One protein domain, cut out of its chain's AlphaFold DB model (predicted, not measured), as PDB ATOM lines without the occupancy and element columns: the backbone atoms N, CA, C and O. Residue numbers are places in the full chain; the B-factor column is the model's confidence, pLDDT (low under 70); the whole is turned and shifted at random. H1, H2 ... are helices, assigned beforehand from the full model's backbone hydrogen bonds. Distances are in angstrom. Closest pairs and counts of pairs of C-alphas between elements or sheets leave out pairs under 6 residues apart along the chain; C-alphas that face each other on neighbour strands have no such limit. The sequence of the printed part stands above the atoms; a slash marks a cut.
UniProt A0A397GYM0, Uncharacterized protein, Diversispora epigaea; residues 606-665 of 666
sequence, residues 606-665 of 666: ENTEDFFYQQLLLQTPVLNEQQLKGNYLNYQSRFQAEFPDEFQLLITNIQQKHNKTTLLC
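What this domain is: This is residues 606 to 665 of the 666 residues of an uncharacterized protein of Diversispora epigaea (UniProt A0A397GYM0). A small head of short helices with one long helix leading away from it as an arm: H1 and H3 pack on each other, the short H2 sits at the end of the head far from the arm, and H4 turns off at the end of H3 to make a V with it. The outer part of H4 and the last two residues, 655 to 665, stick out free of the head. The printed part has 60 residues with four named helices, H1, H2, H3 and H4 in that order, and no named strand; its class is all helix. The whole is loose, with a radius of gyration of the C-alphas of 14.0 A, and its outline is a rod spanning 47 by 20 by 20 A.

Where its parts are: The printed part begins at Glu 606, and H1 runs from residue 609 to 619, 15.4 A from first to last C-alpha, beginning with C-alpha 609 at (-2.631, 7.120, 117.337). H2 follows at residues 625 to 629 and is 6.2 A long. H3 takes residues 635 to 642, 10.4 A long, with C-alpha 635 at (-1.589, 1.266, 117.177). H4, the longest helix with 20 residues, runs from residue 644 to 663 over 29.0 A and ends with C-alpha 663 at (-29.837, 17.852, 113.723).

How they stand to each other: H1 and H3 touch, with the C-alphas of Phe 612 and Gln 636 closest at 5.4 A. They run the same way at a steep tilt of 40 degrees. H1 and H2 only just touch, with 3 pairs of C-alphas within 8 A; the closest are those of Leu 616 and Leu 628, 6.9 A apart. H2 and H3 touch only at the corner by their link, and only just, with 3 pairs of C-alphas within 8 A; the closest are those of Lys 629 and Tyr 635, 5.7 A apart. H3 and H4 are close but not clearly touching, with the C-alphas of Gln 640 and Phe 647 closest at 5.7 A. They run opposite ways at a steep tilt of 61 degrees. H4 is apart from H1 and from H2. In H1, H2, H3 and H4 every O i to N i+4 pair is within hydrogen-bond range.

The domain as a whole: The two C-alphas farthest apart are those of Leu 623 and Cys 665, 47.8 A. Without residues 655 to 665, which stand free, the body has 49 residues and spans 32 by 20 by 20 A. The printed part has no cut, and the links H1 to H2, H2 to H3 and H3 to H4 are tight. The mean pLDDT of the printed part is 76.0, and residues 606 to 607 and 654 to 665 are under 70.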
ATOM      1  N   GLU A 606     -10.217  11.632 118.438       69.38
ATOM      2  CA  GLU A 606      -9.699  12.741 117.614       69.38
ATOM      3  C   GLU A 606      -8.170  12.889 117.705       69.38
ATOM      4  O   GLU A 606      -7.546  13.430 116.797       69.38
ATOM      5  N   ASN A 607      -7.552  12.380 118.775       65.31
ATOM      6  CA  ASN A 607      -6.101  12.327 118.946       65.31
ATOM      7  C   ASN A 607      -5.456  11.141 118.205       65.31
ATOM      8  O   ASN A 607      -4.237  11.000 118.228       65.31
ATOM      9  N   THR A 608      -6.242  10.323 117.498       78.50
ATOM     10  CA  THR A 608      -5.779   9.242 116.612       78.50
ATOM     11  C   THR A 608      -4.850   8.242 117.313       78.50
ATOM     12  O   THR A 608      -5.270   7.588 118.267       78.50
ATOM     13  N   GLU A 609      -3.604   8.105 116.858       77.81
ATOM     14  CA  GLU A 609      -2.631   7.120 117.337       77.81
ATOM     15  C   GLU A 609      -2.335   7.251 118.832       77.81
ATOM     16  O   GLU A 609      -2.278   6.232 119.512       77.81
ATOM     17  N   ASP A 610      -2.249   8.470 119.375       71.12
ATOM     18  CA  ASP A 610      -1.972   8.682 120.804       71.12
ATOM     19  C   ASP A 610      -3.069   8.071 121.691       71.12
ATOM     20  O   ASP A 610      -2.799   7.515 122.759       71.12
ATOM     21  N   PHE A 611      -4.327   8.149 121.240       78.56
ATOM     22  CA  PHE A 611      -5.455   7.550 121.945       78.56
ATOM     23  C   PHE A 611      -5.351   6.025 121.947       78.56
ATOM     24  O   PHE A 611      -5.451   5.417 123.012       78.56
ATOM     25  N   PHE A 612      -5.116   5.408 120.784       79.19
ATOM     26  CA  PHE A 612      -5.005   3.950 120.672       79.19
ATOM     27  C   PHE A 612      -3.762   3.406 121.382       79.19
ATOM     28  O   PHE A 612      -3.840   2.362 122.025       79.19
ATOM     29  N   TYR A 613      -2.655   4.144 121.355       81.19
ATOM     30  CA  TYR A 613      -1.458   3.861 122.140       81.19
ATOM     31  C   TYR A 613      -1.772   3.800 123.641       81.19
ATOM     32  O   TYR A 613      -1.436   2.825 124.315       81.19
ATOM     33  N   GLN A 614      -2.483   4.806 124.165       77.88
ATOM     34  CA  GLN A 614      -2.880   4.831 125.573       77.88
ATOM     35  C   GLN A 614      -3.869   3.706 125.922       77.88
ATOM     36  O   GLN A 614      -3.750   3.130 127.001       77.88
ATOM     37  N   GLN A 615      -4.823   3.371 125.044       83.62
ATOM     38  CA  GLN A 615      -5.758   2.262 125.292       83.62
ATOM     39  C   GLN A 615      -5.039   0.910 125.349       83.62
ATOM     40  O   GLN A 615      -5.253   0.151 126.290       83.62
ATOM     41  N   LEU A 616      -4.128   0.641 124.407       83.69
ATOM     42  CA  LEU A 616      -3.339  -0.592 124.403       83.69
ATOM     43  C   LEU A 616      -2.469  -0.726 125.659       83.69
ATOM     44  O   LEU A 616      -2.424  -1.799 126.249       83.69
ATOM     45  N   LEU A 617      -1.835   0.357 126.126       81.06
ATOM     46  CA  LEU A 617      -1.045   0.339 127.369       81.06
ATOM     47  C   LEU A 617      -1.873  -0.029 128.607       81.06
ATOM     48  O   LEU A 617      -1.361  -0.637 129.547       81.06
ATOM     49  N   LEU A 618      -3.141   0.381 128.634       80.56
ATOM     50  CA  LEU A 618      -4.035   0.146 129.765       80.56
ATOM     51  C   LEU A 618      -4.654  -1.253 129.755       80.56
ATOM     52  O   LEU A 618      -5.065  -1.722 130.812       80.56
ATOM     53  N   GLN A 619      -4.730  -1.900 128.594       80.56
ATOM     54  CA  GLN A 619      -5.467  -3.152 128.418       80.56
ATOM     55  C   GLN A 619      -4.566  -4.357 128.125       80.56
ATOM     56  O   GLN A 619      -4.954  -5.484 128.434       80.56
ATOM     57  N   THR A 620      -3.358  -4.141 127.597       82.50
ATOM     58  CA  THR A 620      -2.466  -5.225 127.174       82.50
ATOM     59  C   THR A 620      -1.162  -5.227 127.982       82.50
ATOM     60  O   THR A 620      -0.466  -4.209 128.027       82.50
ATOM     61  N   PRO A 621      -0.778  -6.360 128.604       81.19
ATOM     62  CA  PRO A 621       0.513  -6.483 129.271       81.19
ATOM     63  C   PRO A 621       1.629  -6.580 128.226       81.19
ATOM     64  O   PRO A 621       1.602  -7.447 127.350       81.19
ATOM     65  N   VAL A 622       2.612  -5.684 128.303       79.75
ATOM     66  CA  VAL A 622       3.715  -5.610 127.334       79.75
ATOM     67  C   VAL A 622       5.037  -5.268 128.020       79.75
ATOM     68  O   VAL A 622       5.073  -4.535 129.004       79.75
ATOM     69  N   LEU A 623       6.141  -5.784 127.475       73.94
ATOM     70  CA  LEU A 623       7.493  -5.541 127.997       73.94
ATOM     71  C   LEU A 623       8.218  -4.408 127.266       73.94
ATOM     72  O   LEU A 623       9.217  -3.901 127.752       73.94
ATOM     73  N   ASN A 624       7.774  -4.029 126.070       76.81
ATOM     74  CA  ASN A 624       8.399  -2.962 125.295       76.81
ATOM     75  C   ASN A 624       7.449  -2.427 124.221       76.81
ATOM     76  O   ASN A 624       6.399  -3.004 123.934       76.81
ATOM     77  N   GLU A 625       7.860  -1.336 123.584       75.69
ATOM     78  CA  GLU A 625       7.084  -0.684 122.533       75.69
ATOM     79  C   GLU A 625       6.876  -1.581 121.299       75.69
ATOM     80  O   GLU A 625       5.796  -1.584 120.710       75.69
ATOM     81  N   GLN A 626       7.850  -2.429 120.944       79.38
ATOM     82  CA  GLN A 626       7.685  -3.387 119.842       79.38
ATOM     83  C   GLN A 626       6.570  -4.395 120.142       79.38
ATOM     84  O   GLN A 626       5.763  -4.703 119.270       79.38
ATOM     85  N   GLN A 627       6.465  -4.857 121.387       82.56
ATOM     86  CA  GLN A 627       5.382  -5.714 121.857       82.56
ATOM     87  C   GLN A 627       4.063  -4.977 122.046       82.56
ATOM     88  O   GLN A 627       3.047  -5.659 122.099       82.56
ATOM     89  N   LEU A 628       4.052  -3.642 122.124       81.38
ATOM     90  CA  LEU A 628       2.853  -2.794 122.160       81.38
ATOM     91  C   LEU A 628       2.340  -2.429 120.764       81.38
ATOM     92  O   LEU A 628       1.138  -2.293 120.565       81.38
ATOM     93  N   LYS A 629       3.203  -2.398 119.748       82.12
ATOM     94  CA  LYS A 629       2.785  -2.271 118.345       82.12
ATOM     95  C   LYS A 629       2.499  -3.622 117.677       82.12
ATOM     96  O   LYS A 629       1.544  -3.750 116.915       82.12
ATOM     97  N   GLY A 630       3.269  -4.653 118.017       84.69
ATOM     98  CA  GLY A 630       3.189  -5.974 117.397       84.69
ATOM     99  C   GLY A 630       3.551  -5.931 115.909       84.69
ATOM    100  O   GLY A 630       4.285  -5.057 115.458       84.69
ATOM    101  N   ASN A 631       2.985  -6.854 115.128       87.81
ATOM    102  CA  ASN A 631       3.199  -6.936 113.674       87.81
ATOM    103  C   ASN A 631       2.256  -6.021 112.866       87.81
ATOM    104  O   ASN A 631       2.049  -6.239 111.672       87.81
ATOM    105  N   TYR A 632       1.645  -5.028 113.514       88.44
ATOM    106  CA  TYR A 632       0.657  -4.143 112.906       88.44
ATOM    107  C   TYR A 632       1.288  -2.831 112.438       88.44
ATOM    108  O   TYR A 632       2.314  -2.379 112.951       88.44
ATOM    109  N   LEU A 633       0.662  -2.198 111.444       82.38
ATOM    110  CA  LEU A 633       1.192  -0.987 110.816       82.38
ATOM    111  C   LEU A 633       1.223   0.200 111.798       82.38
ATOM    112  O   LEU A 633       2.159   1.004 111.779       82.38
ATOM    113  N   ASN A 634       0.222   0.281 112.678       85.00
ATOM    114  CA  ASN A 634       0.011   1.349 113.658       85.00
ATOM    115  C   ASN A 634      -0.797   0.851 114.880       85.00
ATOM    116  O   ASN A 634      -1.288  -0.281 114.879       85.00
ATOM    117  N   TYR A 635      -0.925   1.667 115.930       85.81
ATOM    118  CA  TYR A 635      -1.589   1.266 117.177       85.81
ATOM    119  C   TYR A 635      -3.096   1.098 116.986       85.81
ATOM    120  O   TYR A 635      -3.703   0.204 117.574       85.81
ATOM    121  N   GLN A 636      -3.694   1.894 116.098       85.06
ATOM    122  CA  GLN A 636      -5.102   1.759 115.735       85.06
ATOM    123  C   GLN A 636      -5.427   0.380 115.142       85.06
ATOM    124  O   GLN A 636      -6.379  -0.265 115.578       85.06
ATOM    125  N   SER A 637      -4.651  -0.083 114.156       87.06
ATOM    126  CA  SER A 637      -4.887  -1.377 113.496       87.06
ATOM    127  C   SER A 637      -4.696  -2.549 114.451       87.06
ATOM    128  O   SER A 637      -5.466  -3.507 114.397       87.06
ATOM    129  N   ARG A 638      -3.737  -2.443 115.376       89.44
ATOM    130  CA  ARG A 638      -3.612  -3.408 116.464       89.44
ATOM    131  C   ARG A 638      -4.840  -3.404 117.368       89.44
ATOM    132  O   ARG A 638      -5.415  -4.462 117.594       89.44
ATOM    133  N   PHE A 639      -5.236  -2.243 117.885       88.44
ATOM    134  CA  PHE A 639      -6.366  -2.140 118.807       88.44
ATOM    135  C   PHE A 639      -7.659  -2.653 118.165       88.44
ATOM    136  O   PHE A 639      -8.421  -3.373 118.797       88.44
ATOM    137  N   GLN A 640      -7.873  -2.365 116.880       88.44
ATOM    138  CA  GLN A 640      -9.001  -2.895 116.117       88.44
ATOM    139  C   GLN A 640      -8.973  -4.428 115.998       88.44
ATOM    140  O   GLN A 640     -10.031  -5.054 116.012       88.44
ATOM    141  N   ALA A 641      -7.792  -5.030 115.844       88.75
ATOM    142  CA  ALA A 641      -7.649  -6.479 115.743       88.75
ATOM    143  C   ALA A 641      -7.817  -7.184 117.102       88.75
ATOM    144  O   ALA A 641      -8.397  -8.265 117.159       88.75
ATOM    145  N   GLU A 642      -7.308  -6.579 118.176       86.88
ATOM    146  CA  GLU A 642      -7.274  -7.159 119.527       86.88
ATOM    147  C   GLU A 642      -8.582  -6.907 120.304       86.88
ATOM    148  O   GLU A 642      -9.053  -7.791 121.017       86.88
ATOM    149  N   PHE A 643      -9.225  -5.752 120.090       90.00
ATOM    150  CA  PHE A 643     -10.463  -5.321 120.755       90.00
ATOM    151  C   PHE A 643     -11.535  -4.861 119.738       90.00
ATOM    152  O   PHE A 643     -11.955  -3.696 119.737       90.00
ATOM    153  N   PRO A 644     -12.013  -5.755 118.847       86.94
ATOM    154  CA  PRO A 644     -12.906  -5.387 117.745       86.94
ATOM    155  C   PRO A 644     -14.258  -4.834 118.217       86.94
ATOM    156  O   PRO A 644     -14.770  -3.883 117.622       86.94
ATOM    157  N   ASP A 645     -14.819  -5.376 119.299       86.69
ATOM    158  CA  ASP A 645     -16.115  -4.944 119.836       86.69
ATOM    159  C   ASP A 645     -16.040  -3.538 120.452       86.69
ATOM    160  O   ASP A 645     -16.906  -2.694 120.203       86.69
ATOM    161  N   GLU A 646     -14.971  -3.241 121.200       85.25
ATOM    162  CA  GLU A 646     -14.732  -1.907 121.767       85.25
ATOM    163  C   GLU A 646     -14.492  -0.873 120.666       85.25
ATOM    164  O   GLU A 646     -15.038   0.233 120.710       85.25
ATOM    165  N   PHE A 647     -13.730  -1.248 119.635       85.69
ATOM    166  CA  PHE A 647     -13.510  -0.402 118.470       85.69
ATOM    167  C   PHE A 647     -14.829  -0.072 117.754       85.69
ATOM    168  O   PHE A 647     -15.095   1.094 117.456       85.69
ATOM    169  N   GLN A 648     -15.705  -1.058 117.538       81.62
ATOM    170  CA  GLN A 648     -17.023  -0.825 116.934       81.62
ATOM    171  C   GLN A 648     -17.917   0.074 117.795       81.62
ATOM    172  O   GLN A 648     -18.601   0.958 117.267       81.62
ATOM    173  N   LEU A 649     -17.883  -0.087 119.121       84.19
ATOM    174  CA  LEU A 649     -18.611   0.777 120.050       84.19
ATOM    175  C   LEU A 649     -18.124   2.235 119.967       84.19
ATOM    176  O   LEU A 649     -18.933   3.166 119.918       84.19
ATOM    177  N   LEU A 650     -16.804   2.442 119.910       81.19
ATOM    178  CA  LEU A 650     -16.169   3.757 119.771       81.19
ATOM    179  C   LEU A 650     -16.594   4.451 118.465       81.19
ATOM    180  O   LEU A 650     -17.012   5.612 118.496       81.19
ATOM    181  N   ILE A 651     -16.574   3.733 117.336       78.94
ATOM    182  CA  ILE A 651     -17.013   4.255 116.031       78.94
ATOM    183  C   ILE A 651     -18.515   4.574 116.028       78.94
ATOM    184  O   ILE A 651     -18.921   5.646 115.569       78.94
ATOM    185  N   THR A 652     -19.342   3.696 116.598       77.69
ATOM    186  CA  THR A 652     -20.798   3.902 116.684       77.69
ATOM    187  C   THR A 652     -21.138   5.145 117.512       77.69
ATOM    188  O   THR A 652     -21.974   5.959 117.109       77.69
ATOM    189  N   ASN A 653     -20.446   5.358 118.636       73.94
ATOM    190  CA  ASN A 653     -20.619   6.543 119.477       73.94
ATOM    191  C   ASN A 653     -20.242   7.844 118.748       73.94
ATOM    192  O   ASN A 653     -20.932   8.854 118.906       73.94
ATOM    193  N   ILE A 654     -19.196   7.831 117.915       69.31
ATOM    194  CA  ILE A 654     -18.828   8.986 117.078       69.31
ATOM    195  C   ILE A 654     -19.922   9.284 116.049       69.31
ATOM    196  O   ILE A 654     -20.351  10.434 115.927       69.31
ATOM    197  N   GLN A 655     -20.404   8.264 115.332       67.94
ATOM    198  CA  GLN A 655     -21.440   8.426 114.307       67.94
ATOM    199  C   GLN A 655     -22.741   8.985 114.900       67.94
ATOM    200  O   GLN A 655     -23.351   9.894 114.334       67.94
ATOM    201  N   GLN A 656     -23.137   8.519 116.088       65.00
ATOM    202  CA  GLN A 656     -24.301   9.049 116.803       65.00
ATOM    203  C   GLN A 656     -24.105  10.502 117.265       65.00
ATOM    204  O   GLN A 656     -25.044  11.301 117.206       65.00
ATOM    205  N   LYS A 657     -22.893  10.873 117.701       61.34
ATOM    206  CA  LYS A 657     -22.558  12.241 118.126       61.34
ATOM    207  C   LYS A 657     -22.559  13.211 116.939       61.34
ATOM    208  O   LYS A 657     -23.152  14.285 117.036       61.34
ATOM    209  N   HIS A 658     -22.000  12.812 115.795       58.44
ATOM    210  CA  HIS A 658     -22.071  13.591 114.556       58.44
ATOM    211  C   HIS A 658     -23.516  13.786 114.085       58.44
ATOM    212  O   HIS A 658     -23.918  14.928 113.876       58.44
ATOM    213  N   ASN A 659     -24.328  12.723 114.044       52.53
ATOM    214  CA  ASN A 659     -25.734  12.811 113.634       52.53
ATOM    215  C   ASN A 659     -26.575  13.723 114.549       52.53
ATOM    216  O   ASN A 659     -27.434  14.457 114.062       52.53
ATOM    217  N   LYS A 660     -26.306  13.753 115.864       48.88
ATOM    218  CA  LYS A 660     -26.950  14.707 116.790       48.88
ATOM    219  C   LYS A 660     -26.543  16.158 116.542       48.88
ATOM    220  O   LYS A 660     -27.363  17.050 116.733       48.88
ATOM    221  N   THR A 661     -25.310  16.403 116.104       45.47
ATOM    222  CA  THR A 661     -24.807  17.766 115.868       45.47
ATOM    223  C   THR A 661     -25.361  18.330 114.554       45.47
ATOM    224  O   THR A 661     -25.672  19.512 114.473       45.47
ATOM    225  N   THR A 662     -25.605  17.480 113.549       42.59
ATOM    226  CA  THR A 662     -26.241  17.882 112.280       42.59
ATOM    227  C   THR A 662     -27.743  18.176 112.416       42.59
ATOM    228  O   THR A 662     -28.273  18.985 111.661       42.59
ATOM    229  N   LEU A 663     -28.428  17.568 113.392       43.62
ATOM    230  CA  LEU A 663     -29.837  17.852 113.723       43.62
ATOM    231  C   LEU A 663     -30.033  19.127 114.564       43.62
ATOM    232  O   LEU A 663     -31.144  19.634 114.624       43.62
ATOM    233  N   LEU A 664     -28.971  19.652 115.183       40.22
ATOM    234  CA  LEU A 664     -28.973  20.925 115.922       40.22
ATOM    235  C   LEU A 664     -28.568  22.135 115.054       40.22
ATOM    236  O   LEU A 664     -28.656  23.269 115.514       40.22
ATOM    237  N   CYS A 665     -28.148  21.902 113.805       37.78
ATOM    238  CA  CYS A 665     -27.822  22.933 112.811       37.78
ATOM    239  C   CYS A 665     -28.817  22.979 111.633       37.78
ATOM    240  O   CYS A 665     -28.468  23.480 110.562       37.78
TER     241      CYS A 665